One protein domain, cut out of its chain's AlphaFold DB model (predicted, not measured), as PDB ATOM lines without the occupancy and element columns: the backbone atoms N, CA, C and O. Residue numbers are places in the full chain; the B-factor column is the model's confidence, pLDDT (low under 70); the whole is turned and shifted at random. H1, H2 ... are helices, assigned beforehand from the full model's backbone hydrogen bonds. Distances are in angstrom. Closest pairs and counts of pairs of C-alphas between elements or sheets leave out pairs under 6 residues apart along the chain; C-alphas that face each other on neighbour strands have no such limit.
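Overview. This is residues 200 to 306 of the 484 residues of the protein "Integrase" of Pontibacter sp. SGAir0037 (UniProt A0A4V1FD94). Two helical hairpins, H1 with H2 and H4 with H5, cross almost at a right angle, with H2 packed across H5 in the core. The short H3 sits between the hairpins along the chain, and after H5 a long stretch with no named element, residues 289 to 306, folds back. The 107 printed residues include five named helices, H1 to H5 in chain order, and no named strand; the class is all helix. The whole is compact, with a radius of gyration of the C-alphas of 13.6 A, and spans 36 by 33 by 32 A.

Along the chain. Start at Trp 200 and read on to C-alpha 210 at (155.386, 143.425, 134.698), where H1 begins; it covers residues 210 to 218 and measures 12.1 A from first to last C-alpha. Next comes H2, residues 223 to 239, 24.5 A long, ending at C-alpha 239 at (159.741, 161.495, 130.606). H3 holds residues 245 to 250 and is 8.7 A long, and H4 holds residues 253 to 265 and is 18.1 A long. H5, the longest helix, runs 25.0 A through residues 271 to 288 and ends at C-alpha 288 at (153.128, 148.070, 143.337).

Arrangement. Look first at the hub, H5, which touches H1, H2 and H4. Residues 276 to 284 of H5 touch residues 229 to 236 of H2, about perpendicular at 87 degrees; the closest C-alphas, of Tyr 229 and Ala 280, are 4.9 A apart. H4 and H5 form a helical hairpin, opposite ways at a shallow tilt of 19 degrees, and their closest C-alphas, of His 260 and Val 274, are 6.8 A apart. Residues 284 to 288 of H5 touch H1, about perpendicular at 81 degrees, with the closest C-alphas, of Tyr 212 and Val 288, 6.0 A apart. H1 and H2 form the other helical hairpin, opposite ways at a shallow tilt of 25 degrees, with the closest C-alphas, of Leu 216 and Ile 226, 6.4 A apart. H3 touches no helix; it is close to H2 but not clearly touching, with the closest C-alphas, of Phe 237 and Ile 248, 7.4 A apart. H1 is apart from H3 and H4. In H1, H2, H3, H4 and H5 every O i to N i+4 pair is within hydrogen-bond range.

Size, cuts and confidence. The two C-alphas farthest apart, of Ala 203 and Asp 306, are 42.2 A apart. The printed part has no cut, and the links between successive helices are tight. The mean pLDDT of the printed part is 89.5; look at residue 293 and residues 296 to 297 for the values under 70.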
ATOM      1  N   TRP A 200     159.645 154.314 119.652       89.69
ATOM      2  CA  TRP A 200     161.088 154.287 119.479       89.69
ATOM      3  C   TRP A 200     161.760 153.928 120.809       89.69
ATOM      4  O   TRP A 200     161.578 154.621 121.813       89.69
ATOM      5  N   LYS A 201     162.542 152.845 120.820       91.12
ATOM      6  CA  LYS A 201     163.230 152.325 122.014       91.12
ATOM      7  C   LYS A 201     164.696 152.758 122.017       91.12
ATOM      8  O   LYS A 201     165.591 151.939 121.841       91.12
ATOM      9  N   GLY A 202     164.922 154.067 122.132       86.31
ATOM     10  CA  GLY A 202     166.266 154.647 122.194       86.31
ATOM     11  C   GLY A 202     167.001 154.343 123.507       86.31
ATOM     12  O   GLY A 202     166.482 153.651 124.385       86.31
ATOM     13  N   ALA A 203     168.202 154.905 123.658       86.44
ATOM     14  CA  ALA A 203     168.990 154.771 124.882       86.44
ATOM     15  C   ALA A 203     168.194 155.234 126.119       86.44
ATOM     16  O   ALA A 203     167.565 156.296 126.115       86.44
ATOM     17  N   GLY A 204     168.204 154.405 127.165       88.75
ATOM     18  CA  GLY A 204     167.479 154.655 128.410       88.75
ATOM     19  C   GLY A 204     165.966 154.419 128.346       88.75
ATOM     20  O   GLY A 204     165.289 154.728 129.317       88.75
ATOM     21  N   TYR A 205     165.399 153.893 127.250       94.00
ATOM     22  CA  TYR A 205     163.966 153.577 127.197       94.00
ATOM     23  C   TYR A 205     163.557 152.634 128.337       94.00
ATOM     24  O   TYR A 205     164.105 151.540 128.481       94.00
ATOM     25  N   ILE A 206     162.550 153.034 129.112       95.88
ATOM     26  CA  ILE A 206     162.053 152.252 130.246       95.88
ATOM     27  C   ILE A 206     160.743 151.581 129.836       95.88
ATOM     28  O   ILE A 206     159.744 152.257 129.577       95.88
ATOM     29  N   THR A 207     160.739 150.248 129.791       95.75
ATOM     30  CA  THR A 207     159.525 149.448 129.552       95.75
ATOM     31  C   THR A 207     158.610 149.461 130.772       95.75
ATOM     32  O   THR A 207     159.084 149.586 131.902       95.75
ATOM     33  N   CYS A 208     157.310 149.236 130.584       96.31
ATOM     34  CA  CYS A 208     156.407 149.106 131.724       96.31
ATOM     35  C   CYS A 208     156.748 147.849 132.570       96.31
ATOM     36  O   CYS A 208     156.884 146.755 132.009       96.31
ATOM     37  N   PRO A 209     156.875 147.955 133.907       96.25
ATOM     38  CA  PRO A 209     157.157 146.825 134.786       96.25
ATOM     39  C   PRO A 209     156.020 145.802 134.771       96.25
ATOM     40  O   PRO A 209     154.853 146.158 134.945       96.25
ATOM     41  N   MET A 210     156.364 144.520 134.630       96.38
ATOM     42  CA  MET A 210     155.386 143.425 134.698       96.38
ATOM     43  C   MET A 210     154.576 143.408 136.004       96.38
ATOM     44  O   MET A 210     153.347 143.334 135.901       96.38
ATOM     45  N   PRO A 211     155.177 143.638 137.195       96.69
ATOM     46  CA  PRO A 211     154.420 143.687 138.447       96.69
ATOM     47  C   PRO A 211     153.279 144.712 138.446       96.69
ATOM     48  O   PRO A 211     152.262 144.515 139.109       96.69
ATOM     49  N   TYR A 212     153.396 145.804 137.679       97.31
ATOM     50  CA  TYR A 212     152.323 146.792 137.555       97.31
ATOM     51  C   TYR A 212     151.115 146.250 136.794       97.31
ATOM     52  O   TYR A 212     149.972 146.404 137.234       97.31
ATOM     53  N   LEU A 213     151.370 145.589 135.667       97.00
ATOM     54  CA  LEU A 213     150.338 144.987 134.829       97.00
ATOM     55  C   LEU A 213     149.659 143.814 135.540       97.00
ATOM     56  O   LEU A 213     148.429 143.739 135.559       97.00
ATOM     57  N   GLU A 214     150.447 142.962 136.188       95.00
ATOM     58  CA  GLU A 214     149.972 141.826 136.978       95.00
ATOM     59  C   GLU A 214     149.124 142.285 138.167       95.00
ATOM     60  O   GLU A 214     148.036 141.755 138.386       95.00
ATOM     61  N   LYS A 215     149.539 143.335 138.894       96.00
ATOM     62  CA  LYS A 215     148.748 143.884 140.008       96.00
ATOM     63  C   LYS A 215     147.398 144.426 139.539       96.00
ATOM     64  O   LYS A 215     146.386 144.220 140.209       96.00
ATOM     65  N   LEU A 216     147.359 145.119 138.401       95.69
ATOM     66  CA  LEU A 216     146.105 145.605 137.819       95.69
ATOM     67  C   LEU A 216     145.191 144.445 137.400       95.69
ATOM     68  O   LEU A 216     143.984 144.497 137.655       95.69
ATOM     69  N   GLN A 217     145.757 143.396 136.798       93.31
ATOM     70  CA  GLN A 217     145.024 142.190 136.415       93.31
ATOM     71  C   GLN A 217     144.467 141.457 137.644       93.31
ATOM     72  O   GLN A 217     143.277 141.142 137.670       93.31
ATOM     73  N   LEU A 218     145.279 141.286 138.693       93.62
ATOM     74  CA  LEU A 218     144.892 140.679 139.973       93.62
ATOM     75  C   LEU A 218     143.711 141.414 140.621       93.62
ATOM     76  O   LEU A 218     142.775 140.795 141.122       93.62
ATOM     77  N   LEU A 219     143.712 142.748 140.563       92.81
ATOM     78  CA  LEU A 219     142.620 143.580 141.075       92.81
ATOM     79  C   LEU A 219     141.414 143.666 140.122       92.81
ATOM     80  O   LEU A 219     140.522 144.493 140.329       92.81
ATOM     81  N   ASN A 220     141.357 142.817 139.091       89.31
ATOM     82  CA  ASN A 220     140.253 142.726 138.136       89.31
ATOM     83  C   ASN A 220     139.950 144.045 137.399       89.31
ATOM     84  O   ASN A 220     138.793 144.337 137.061       89.31
ATOM     85  N   TYR A 221     140.977 144.853 137.122       91.06
ATOM     86  CA  TYR A 221     140.820 146.024 136.264       91.06
ATOM     87  C   TYR A 221     140.488 145.598 134.831       91.06
ATOM     88  O   TYR A 221     140.946 144.578 134.326       91.06
ATOM     89  N   SER A 222     139.687 146.407 134.135       88.19
ATOM     90  CA  SER A 222     139.362 146.117 132.736       88.19
ATOM     91  C   SER A 222     140.589 146.277 131.828       88.19
ATOM     92  O   SER A 222     141.275 147.291 131.937       88.19
ATOM     93  N   MET A 223     140.779 145.370 130.856       88.88
ATOM     94  CA  MET A 223     141.005 145.716 129.438       88.88
ATOM     95  C   MET A 223     141.582 147.113 129.166       88.88
ATOM     96  O   MET A 223     142.781 147.392 129.142       88.88
ATOM     97  N   SER A 224     140.623 148.011 128.956       88.75
ATOM     98  CA  SER A 224     140.832 149.416 128.648       88.75
ATOM     99  C   SER A 224     141.554 150.178 129.749       88.75
ATOM    100  O   SER A 224     142.409 150.998 129.439       88.75
ATOM    101  N   THR A 225     141.227 149.929 131.019       92.38
ATOM    102  CA  THR A 225     141.851 150.650 132.131       92.38
ATOM    103  C   THR A 225     143.321 150.284 132.256       92.38
ATOM    104  O   THR A 225     144.134 151.189 132.380       92.38
ATOM    105  N   ILE A 226     143.665 148.996 132.147       95.62
ATOM    106  CA  ILE A 226     145.061 148.544 132.186       95.62
ATOM    107  C   ILE A 226     145.849 149.169 131.037       95.62
ATOM    108  O   ILE A 226     146.907 149.732 131.279       95.62
ATOM    109  N   ARG A 227     145.310 149.168 129.809       95.06
ATOM    110  CA  ARG A 227     145.965 149.813 128.659       95.06
ATOM    111  C   ARG A 227     146.168 151.321 128.859       95.06
ATOM    112  O   ARG A 227     147.219 151.850 128.514       95.06
ATOM    113  N   THR A 228     145.173 152.024 129.402       95.88
ATOM    114  CA  THR A 228     145.295 153.457 129.714       95.88
ATOM    115  C   THR A 228     146.357 153.700 130.784       95.88
ATOM    116  O   THR A 228     147.202 154.572 130.615       95.88
ATOM    117  N   TYR A 229     146.341 152.918 131.861       97.56
ATOM    118  CA  TYR A 229     147.282 153.032 132.974       97.56
ATOM    119  C   TYR A 229     148.712 152.699 132.536       97.56
ATOM    120  O   TYR A 229     149.627 153.457 132.842       97.56
ATOM    121  N   HIS A 230     148.885 151.636 131.742       97.56
ATOM    122  CA  HIS A 230     150.135 151.279 131.065       97.56
ATOM    123  C   HIS A 230     150.696 152.464 130.283       97.56
ATOM    124  O   HIS A 230     151.808 152.897 130.556       97.56
ATOM    125  N   SER A 231     149.907 153.039 129.369       96.50
ATOM    126  CA  SER A 231     150.363 154.142 128.520       96.50
ATOM    127  C   SER A 231     150.758 155.384 129.327       96.50
ATOM    128  O   SER A 231     151.757 156.026 129.008       96.50
ATOM    129  N   LEU A 232     150.007 155.713 130.382       97.00
ATOM    130  CA  LEU A 232     150.276 156.873 131.235       97.00
ATOM    131  C   LEU A 232     151.518 156.673 132.113       97.00
ATOM    132  O   LEU A 232     152.335 157.585 132.217       97.00
ATOM    133  N   LEU A 233     151.695 155.483 132.693       97.19
ATOM    134  CA  LEU A 233     152.891 155.160 133.470       97.19
ATOM    135  C   LEU A 233     154.135 155.093 132.576       97.19
ATOM    136  O   LEU A 233     155.175 155.649 132.916       97.19
ATOM    137  N   LEU A 234     154.020 154.473 131.399       96.81
ATOM    138  CA  LEU A 234     155.099 154.401 130.416       96.81
ATOM    139  C   LEU A 234     155.558 155.804 129.993       96.81
ATOM    140  O   LEU A 234     156.756 156.061 129.878       96.81
ATOM    141  N   ARG A 235     154.605 156.725 129.798       95.50
ATOM    142  CA  ARG A 235     154.882 158.131 129.488       95.50
ATOM    143  C   ARG A 235     155.634 158.826 130.623       95.50
ATOM    144  O   ARG A 235     156.547 159.601 130.353       95.50
ATOM    145  N   PHE A 236     155.255 158.562 131.870       95.62
ATOM    146  CA  PHE A 236     155.924 159.103 133.051       95.62
ATOM    147  C   PHE A 236     157.369 158.606 133.162       95.62
ATOM    148  O   PHE A 236     158.276 159.422 133.294       95.62
ATOM    149  N   PHE A 237     157.606 157.302 133.007       96.06
ATOM    150  CA  PHE A 237     158.961 156.746 133.042       96.06
ATOM    151  C   PHE A 237     159.842 157.273 131.922       96.06
ATOM    152  O   PHE A 237     160.966 157.695 132.168       96.06
ATOM    153  N   ASN A 238     159.322 157.332 130.697       95.06
ATOM    154  CA  ASN A 238     160.113 157.807 129.566       95.06
ATOM    155  C   ASN A 238     160.289 159.332 129.531       95.06
ATOM    156  O   ASN A 238     161.182 159.814 128.834       95.06
ATOM    157  N   GLY A 239     159.495 160.080 130.307       92.38
ATOM    158  CA  GLY A 239     159.741 161.495 130.606       92.38
ATOM    159  C   GLY A 239     160.921 161.715 131.557       92.38
ATOM    160  O   GLY A 239     161.561 162.757 131.491       92.38
ATOM    161  N   HIS A 240     161.254 160.705 132.362       93.56
ATOM    162  CA  HIS A 240     162.335 160.716 133.355       93.56
ATOM    163  C   HIS A 240     163.460 159.732 133.006       93.56
ATOM    164  O   HIS A 240     164.303 159.415 133.840       93.56
ATOM    165  N   ARG A 241     163.501 159.236 131.760       91.12
ATOM    166  CA  ARG A 241     164.379 158.125 131.353       91.12
ATOM    167  C   ARG A 241     165.863 158.328 131.656       91.12
ATOM    168  O   ARG A 241     166.573 157.357 131.876       91.12
ATOM    169  N   VAL A 242     166.318 159.582 131.679       90.19
ATOM    170  CA  VAL A 242     167.713 159.952 131.957       90.19
ATOM    171  C   VAL A 242     168.109 159.643 133.406       90.19
ATOM    172  O   VAL A 242     169.269 159.349 133.661       90.19
ATOM    173  N   GLN A 243     167.162 159.668 134.348       91.88
ATOM    174  CA  GLN A 243     167.427 159.403 135.768       91.88
ATOM    175  C   GLN A 243     167.541 157.904 136.084       91.88
ATOM    176  O   GLN A 243     168.130 157.540 137.094       91.88
ATOM    177  N   GLY A 244     167.000 157.031 135.227       92.06
ATOM    178  CA  GLY A 244     166.962 155.588 135.464       92.06
ATOM    179  C   GLY A 244     165.840 155.146 136.415       92.06
ATOM    180  O   GLY A 244     165.265 155.935 137.165       92.06
ATOM    181  N   LEU A 245     165.492 153.857 136.355       93.31
ATOM    182  CA  LEU A 245     164.319 153.312 137.049       93.31
ATOM    183  C   LEU A 245     164.451 153.351 138.580       93.31
ATOM    184  O   LEU A 245     163.462 153.627 139.254       93.31
ATOM    185  N   ASP A 246     165.645 153.118 139.125       92.88
ATOM    186  CA  ASP A 246     165.863 153.090 140.579       92.88
ATOM    187  C   ASP A 246     165.620 154.461 141.215       92.88
ATOM    188  O   ASP A 246     164.917 154.570 142.221       92.88
ATOM    189  N   VAL A 247     166.103 155.521 140.564       94.00
ATOM    190  CA  VAL A 247     165.872 156.903 140.997       94.00
ATOM    191  C   VAL A 247     164.388 157.256 140.884       94.00
ATOM    192  O   VAL A 247     163.812 157.794 141.827       94.00
ATOM    193  N   ILE A 248     163.730 156.887 139.777       93.88
ATOM    194  CA  ILE A 248     162.287 157.115 139.595       93.88
ATOM    195  C   ILE A 248     161.472 156.403 140.682       93.88
ATOM    196  O   ILE A 248     160.524 156.971 141.223       93.88
ATOM    197  N   ASN A 249     161.836 155.171 141.039       94.00
ATOM    198  CA  ASN A 249     161.157 154.418 142.093       94.00
ATOM    199  C   ASN A 249     161.292 155.083 143.473       94.00
ATOM    200  O   ASN A 249     160.422 154.879 144.328       94.00
ATOM    201  N   ALA A 250     162.331 155.899 143.678       91.56
ATOM    202  CA  ALA A 250     162.584 156.650 144.903       91.56
ATOM    203  C   ALA A 250     161.868 158.015 144.976       91.56
ATOM    204  O   ALA A 250     161.772 158.569 146.072       91.56
ATOM    205  N   PHE A 251     161.273 158.512 143.882       93.06
ATOM    206  CA  PHE A 251     160.595 159.821 143.835       93.06
ATOM    207  C   PHE A 251     159.598 160.052 144.973       93.06
ATOM    208  O   PHE A 251     158.873 159.139 145.384       93.06
ATOM    209  N   ALA A 252     159.549 161.286 145.456       89.31
ATOM    210  CA  ALA A 252     158.569 161.768 146.405       89.31
ATOM    211  C   ALA A 252     157.399 162.459 145.675       89.31
ATOM    212  O   ALA A 252     157.263 162.417 144.449       89.31
ATOM    213  N   SER A 253     156.495 163.067 146.447       88.50
ATOM    214  CA  SER A 253     155.331 163.767 145.897       88.50
ATOM    215  C   SER A 253     155.730 164.984 145.054       88.50
ATOM    216  O   SER A 253     155.011 165.305 144.110       88.50
ATOM    217  N   GLU A 254     156.875 165.622 145.333       89.19
ATOM    218  CA  GLU A 254     157.317 166.815 144.599       89.19
ATOM    219  C   GLU A 254     157.736 166.495 143.163       89.19
ATOM    220  O   GLU A 254     157.296 167.182 142.246       89.19
ATOM    221  N   GLU A 255     158.488 165.418 142.912       91.62
ATOM    222  CA  GLU A 255     158.862 165.040 141.541       91.62
ATOM    223  C   GLU A 255     157.628 164.635 140.718       91.62
ATOM    224  O   GLU A 255     157.509 164.958 139.532       91.62
ATOM    225  N   ILE A 256     156.658 163.970 141.360       91.69
ATOM    226  CA  ILE A 256     155.373 163.637 140.731       91.69
ATOM    227  C   ILE A 256     154.606 164.926 140.390       91.69
ATOM    228  O   ILE A 256     154.129 165.074 139.261       91.69
ATOM    229  N   ASN A 257     154.528 165.881 141.320       91.06
ATOM    230  CA  ASN A 257     153.893 167.181 141.095       91.06
ATOM    231  C   ASN A 257     154.597 167.984 140.003       91.06
ATOM    232  O   ASN A 257     153.923 168.576 139.162       91.06
ATOM    233  N   GLN A 258     155.929 167.981 139.959       90.69
ATOM    234  CA  GLN A 258     156.711 168.664 138.934       90.69
ATOM    235  C   GLN A 258     156.356 168.145 137.535       90.69
ATOM    236  O   GLN A 258     156.114 168.944 136.624       90.69
ATOM    237  N   TYR A 259     156.236 166.825 137.375       91.81
ATOM    238  CA  TYR A 259     155.798 166.215 136.121       91.81
ATOM    239  C   TYR A 259     154.392 166.673 135.706       91.81
ATOM    240  O   TYR A 259     154.169 167.080 134.561       91.81
ATOM    241  N   HIS A 260     153.419 166.651 136.622       91.56
ATOM    242  CA  HIS A 260     152.054 167.086 136.303       91.56
ATOM    243  C   HIS A 260     151.947 168.604 136.102       91.56
ATOM    244  O   HIS A 260     151.177 169.035 135.242       91.56
ATOM    245  N   ARG A 261     152.759 169.410 136.798       88.62
ATOM    246  CA  ARG A 261     152.870 170.865 136.611       88.62
ATOM    247  C   ARG A 261     153.302 171.186 135.182       88.62
ATOM    248  O   ARG A 261     152.656 171.995 134.521       88.62
ATOM    249  N   GLN A 262     154.307 170.477 134.666       86.50
ATOM    250  CA  GLN A 262     154.749 170.603 133.272       86.50
ATOM    251  C   GLN A 262     153.644 170.213 132.279       86.50
ATOM    252  O   GLN A 262     153.404 170.924 131.298       86.50
ATOM    253  N   MET A 263     152.901 169.130 132.550       87.50
ATOM    254  CA  MET A 263     151.753 168.749 131.717       87.50
ATOM    255  C   MET A 263     150.679 169.846 131.676       87.50
ATOM    256  O   MET A 263     150.144 170.144 130.608       87.50
ATOM    257  N   VAL A 264     150.357 170.462 132.814       86.12
ATOM    258  CA  VAL A 264     149.359 171.541 132.878       86.12
ATOM    259  C   VAL A 264     149.858 172.794 132.150       86.12
ATOM    260  O   VAL A 264     149.125 173.351 131.334       86.12
ATOM    261  N   GLN A 265     151.117 173.190 132.360       83.38
ATOM    262  CA  GLN A 265     151.733 174.364 131.725       83.38
ATOM    263  C   GLN A 265     151.812 174.259 130.194       83.38
ATOM    264  O   GLN A 265     151.718 175.272 129.502       83.38
ATOM    265  N   CYS A 266     151.922 173.045 129.642       80.06
ATOM    266  CA  CYS A 266     151.893 172.820 128.193       80.06
ATOM    267  C   CYS A 266     150.564 173.276 127.545       80.06
ATOM    268  O   CYS A 266     150.522 173.605 126.357       80.06
ATOM    269  N   GLY A 267     149.461 173.277 128.305       76.44
ATOM    270  CA  GLY A 267     148.137 173.716 127.847       76.44
ATOM    271  C   GLY A 267     147.463 172.800 126.814       76.44
ATOM    272  O   GLY A 267     146.357 173.092 126.362       76.44
ATOM    273  N   SER A 268     148.099 171.690 126.429       82.12
ATOM    274  CA  SER A 268     147.588 170.732 125.437       82.12
ATOM    275  C   SER A 268     146.809 169.563 126.058       82.12
ATOM    276  O   SER A 268     145.987 168.934 125.386       82.12
ATOM    277  N   TYR A 269     147.030 169.271 127.345       86.94
ATOM    278  CA  TYR A 269     146.408 168.143 128.038       86.94
ATOM    279  C   TYR A 269     145.103 168.545 128.728       86.94
ATOM    280  O   TYR A 269     145.014 169.549 129.429       86.94
ATOM    281  N   SER A 270     144.070 167.715 128.570       87.38
ATOM    282  CA  SER A 270     142.804 167.913 129.285       87.38
ATOM    283  C   SER A 270     142.925 167.571 130.775       87.38
ATOM    284  O   SER A 270     143.665 166.657 131.144       87.38
ATOM    285  N   TYR A 271     142.090 168.198 131.612       88.19
ATOM    286  CA  TYR A 271     141.931 167.849 133.033       88.19
ATOM    287  C   TYR A 271     141.799 166.331 133.256       88.19
ATOM    288  O   TYR A 271     142.507 165.740 134.069       88.19
ATOM    289  N   SER A 272     140.919 165.671 132.489       88.31
ATOM    290  CA  SER A 272     140.678 164.232 132.637       88.31
ATOM    291  C   SER A 272     141.922 163.400 132.333       88.31
ATOM    292  O   SER A 272     142.087 162.340 132.934       88.31
ATOM    293  N   PHE A 273     142.768 163.840 131.400       91.62
ATOM    294  CA  PHE A 273     144.002 163.142 131.053       91.62
ATOM    295  C   PHE A 273     145.028 163.255 132.185       91.62
ATOM    296  O   PHE A 273     145.551 162.237 132.632       91.62
ATOM    297  N   VAL A 274     145.242 164.465 132.717       91.75
ATOM    298  CA  VAL A 274     146.140 164.699 133.864       91.75
ATOM    299  C   VAL A 274     145.662 163.921 135.092       91.75
ATOM    300  O   VAL A 274     146.434 163.192 135.705       91.75
ATOM    301  N   ASN A 275     144.364 163.961 135.401       92.00
ATOM    302  CA  ASN A 275     143.801 163.219 136.528       92.00
ATOM    303  C   ASN A 275     143.948 161.691 136.372       92.00
ATOM    304  O   ASN A 275     144.193 160.988 137.351       92.00
ATOM    305  N   GLN A 276     143.818 161.153 135.154       94.38
ATOM    306  CA  GLN A 276     144.105 159.736 134.895       94.38
ATOM    307  C   GLN A 276     145.595 159.422 135.064       94.38
ATOM    308  O   GLN A 276     145.909 158.391 135.652       94.38
ATOM    309  N   SER A 277     146.486 160.312 134.607       95.19
ATOM    310  CA  SER A 277     147.941 160.192 134.791       95.19
ATOM    311  C   SER A 277     148.301 160.095 136.273       95.19
ATOM    312  O   SER A 277     148.929 159.124 136.691       95.19
ATOM    313  N   ILE A 278     147.787 161.022 137.087       93.38
ATOM    314  CA  ILE A 278     147.947 161.016 138.547       93.38
ATOM    315  C   ILE A 278     147.499 159.674 139.134       93.38
ATOM    316  O   ILE A 278     148.236 159.058 139.893       93.38
ATOM    317  N   ASN A 279     146.311 159.176 138.776       93.81
ATOM    318  CA  ASN A 279     145.817 157.912 139.334       93.81
ATOM    319  C   ASN A 279     146.656 156.697 138.896       93.81
ATOM    320  O   ASN A 279     146.856 155.789 139.701       93.81
ATOM    321  N   ALA A 280     147.141 156.673 137.651       96.19
ATOM    322  CA  ALA A 280     147.992 155.601 137.140       96.19
ATOM    323  C   ALA A 280     149.350 155.558 137.861       96.19
ATOM    324  O   ALA A 280     149.791 154.477 138.262       96.19
ATOM    325  N   ILE A 281     149.959 156.727 138.084       95.25
ATOM    326  CA  ILE A 281     151.236 156.882 138.795       95.25
ATOM    327  C   ILE A 281     151.055 156.582 140.286       95.25
ATOM    328  O   ILE A 281     151.766 155.740 140.827       95.25
ATOM    329  N   LYS A 282     150.042 157.160 140.949       92.69
ATOM    330  CA  LYS A 282     149.738 156.863 142.362       92.69
ATOM    331  C   LYS A 282     149.519 155.369 142.596       92.69
ATOM    332  O   LYS A 282     149.999 154.833 143.590       92.69
ATOM    333  N   PHE A 283     148.832 154.683 141.678       94.56
ATOM    334  CA  PHE A 283     148.657 153.235 141.769       94.56
ATOM    335  C   PHE A 283     150.004 152.502 141.767       94.56
ATOM    336  O   PHE A 283     150.185 151.598 142.575       94.56
ATOM    337  N   TYR A 284     150.953 152.896 140.912       95.88
ATOM    338  CA  TYR A 284     152.285 152.288 140.876       95.88
ATOM    339  C   TYR A 284     153.017 152.459 142.215       95.88
ATOM    340  O   TYR A 284     153.339 151.470 142.873       95.88
ATOM    341  N   PHE A 285     153.182 153.699 142.682       93.38
ATOM    342  CA  PHE A 285     153.921 153.972 143.920       93.38
ATOM    343  C   PHE A 285     153.265 153.337 145.159       93.38
ATOM    344  O   PHE A 285     153.955 152.746 145.985       93.38
ATOM    345  N   GLN A 286     151.932 153.376 145.278       90.88
ATOM    346  CA  GLN A 286     151.248 152.842 146.464       90.88
ATOM    347  C   GLN A 286     151.029 151.334 146.417       90.88
ATOM    348  O   GLN A 286     151.187 150.659 147.426       90.88
ATOM    349  N   ARG A 287     150.558 150.798 145.285       92.00
ATOM    350  CA  ARG A 287     150.051 149.415 145.207       92.00
ATOM    351  C   ARG A 287     151.069 148.430 144.654       92.00
ATOM    352  O   ARG A 287     150.871 147.232 144.856       92.00
ATOM    353  N   VAL A 288     152.094 148.913 143.952       93.25
ATOM    354  CA  VAL A 288     153.128 148.070 143.337       93.25
ATOM    355  C   VAL A 288     154.435 148.177 144.103       93.25
ATOM    356  O   VAL A 288     154.948 147.147 144.515       93.25
ATOM    357  N   LEU A 289     154.913 149.393 144.384       92.69
ATOM    358  CA  LEU A 289     156.109 149.590 145.217       92.69
ATOM    359  C   LEU A 289     155.833 149.490 146.727       92.69
ATOM    360  O   LEU A 289     156.769 149.500 147.517       92.69
ATOM    361  N   GLY A 290     154.564 149.438 147.146       86.06
ATOM    362  CA  GLY A 290     154.197 149.343 148.564       86.06
ATOM    363  C   GLY A 290     154.568 150.578 149.392       86.06
ATOM    364  O   GLY A 290     154.607 150.501 150.618       86.06
ATOM    365  N   ARG A 291     154.824 151.733 148.756       83.19
ATOM    366  CA  ARG A 291     155.193 152.987 149.435       83.19
ATOM    367  C   ARG A 291     153.961 153.663 150.030       83.19
ATOM    368  O   ARG A 291     153.552 154.743 149.613       83.19
ATOM    369  N   HIS A 292     153.338 153.000 150.999       71.31
ATOM    370  CA  HIS A 292     152.168 153.508 151.719       71.31
ATOM    371  C   HIS A 292     152.491 154.729 152.592       71.31
ATOM    372  O   HIS A 292     151.595 155.517 152.869       71.31
ATOM    373  N   THR A 293     153.762 154.899 152.969       61.81
ATOM    374  CA  THR A 293     154.284 156.054 153.715       61.81
ATOM    375  C   THR A 293     154.462 157.306 152.861       61.81
ATOM    376  O   THR A 293     154.600 158.396 153.406       61.81
ATOM    377  N   LEU A 294     154.454 157.180 151.528       70.56
ATOM    378  CA  LEU A 294     154.490 158.337 150.644       70.56
ATOM    379  C   LEU A 294     153.147 159.066 150.730       70.56
ATOM    380  O   LEU A 294     152.122 158.541 150.273       70.56
ATOM    381  N   ASP A 295     153.155 160.278 151.288       70.94
ATOM    382  CA  ASP A 295     151.957 161.105 151.377       70.94
ATOM    383  C   ASP A 295     151.571 161.665 150.001       70.94
ATOM    384  O   ASP A 295     151.852 162.802 149.621       70.94
ATOM    385  N   LEU A 296     150.890 160.829 149.223       68.62
ATOM    386  CA  LEU A 296     150.338 161.214 147.933       68.62
ATOM    387  C   LEU A 296     149.062 162.054 148.068       68.62
ATOM    388  O   LEU A 296     148.420 162.312 147.042       68.62
ATOM    389  N   SER A 297     148.627 162.427 149.280       65.38
ATOM    390  CA  SER A 297     147.608 163.471 149.435       65.38
ATOM    391  C   SER A 297     148.144 164.830 148.970       65.38
ATOM    392  O   SER A 297     147.383 165.589 148.380       65.38
ATOM    393  N   GLN A 298     149.464 165.038 149.067       73.50
ATOM    394  CA  GLN A 298     150.179 166.211 148.549       73.50
ATOM    395  C   GLN A 298     150.292 166.246 147.018       73.50
ATOM    396  O   GLN A 298     150.795 167.220 146.464       73.50
ATOM    397  N   VAL A 299     149.870 165.190 146.304       76.88
ATOM    398  CA  VAL A 299     149.839 165.239 144.836       76.88
ATOM    399  C   VAL A 299     148.656 166.084 144.391       76.88
ATOM    400  O   VAL A 299     147.500 165.639 144.450       76.88
ATOM    401  N   GLU A 300     148.965 167.290 143.931       78.62
ATOM    402  CA  GLU A 300     147.986 168.291 143.541       78.62
ATOM    403  C   GLU A 300     147.250 167.878 142.269       78.62
ATOM    404  O   GLU A 300     147.767 167.199 141.374       78.62
ATOM    405  N   ARG A 301     145.987 168.291 142.181       81.38
ATOM    406  CA  ARG A 301     145.139 168.027 141.023       81.38
ATOM    407  C   ARG A 301     144.726 169.356 140.419       81.38
ATOM    408  O   ARG A 301     144.335 170.242 141.172       81.38
ATOM    409  N   PRO A 302     144.720 169.480 139.080       82.12
ATOM    410  CA  PRO A 302     144.069 170.622 138.461       82.12
ATOM    411  C   PRO A 302     142.604 170.681 138.909       82.12
ATOM    412  O   PRO A 302     141.994 169.646 139.182       82.12
ATOM    413  N   GLU A 303     142.011 171.864 138.981       79.81
ATOM    414  CA  GLU A 303     140.585 171.952 139.280       79.81
ATOM    415  C   GLU A 303     139.763 171.393 138.119       79.81
ATOM    416  O   GLU A 303     140.094 171.550 136.936       79.81
ATOM    417  N   LYS A 304     138.681 170.687 138.452       79.75
ATOM    418  CA  LYS A 304     137.775 170.167 137.437       79.75
ATOM    419  C   LYS A 304     136.915 171.329 136.933       79.75
ATOM    420  O   LYS A 304     136.140 171.858 137.720       79.75
ATOM    421  N   PRO A 305     136.958 171.676 135.635       75.31
ATOM    422  CA  PRO A 305     136.053 172.684 135.111       75.31
ATOM    423  C   PRO A 305     134.624 172.134 135.099       75.31
ATOM    424  O   PRO A 305     134.365 171.077 134.506       75.31
ATOM    425  N   ASP A 306     133.694 172.867 135.702       72.56
ATOM    426  CA  ASP A 306     132.271 172.560 135.630       72.56
ATOM    427  C   ASP A 306     131.713 173.042 134.290       72.56
ATOM    428  O   ASP A 306     131.487 174.224 134.046       72.56
TER     429      ASP A 306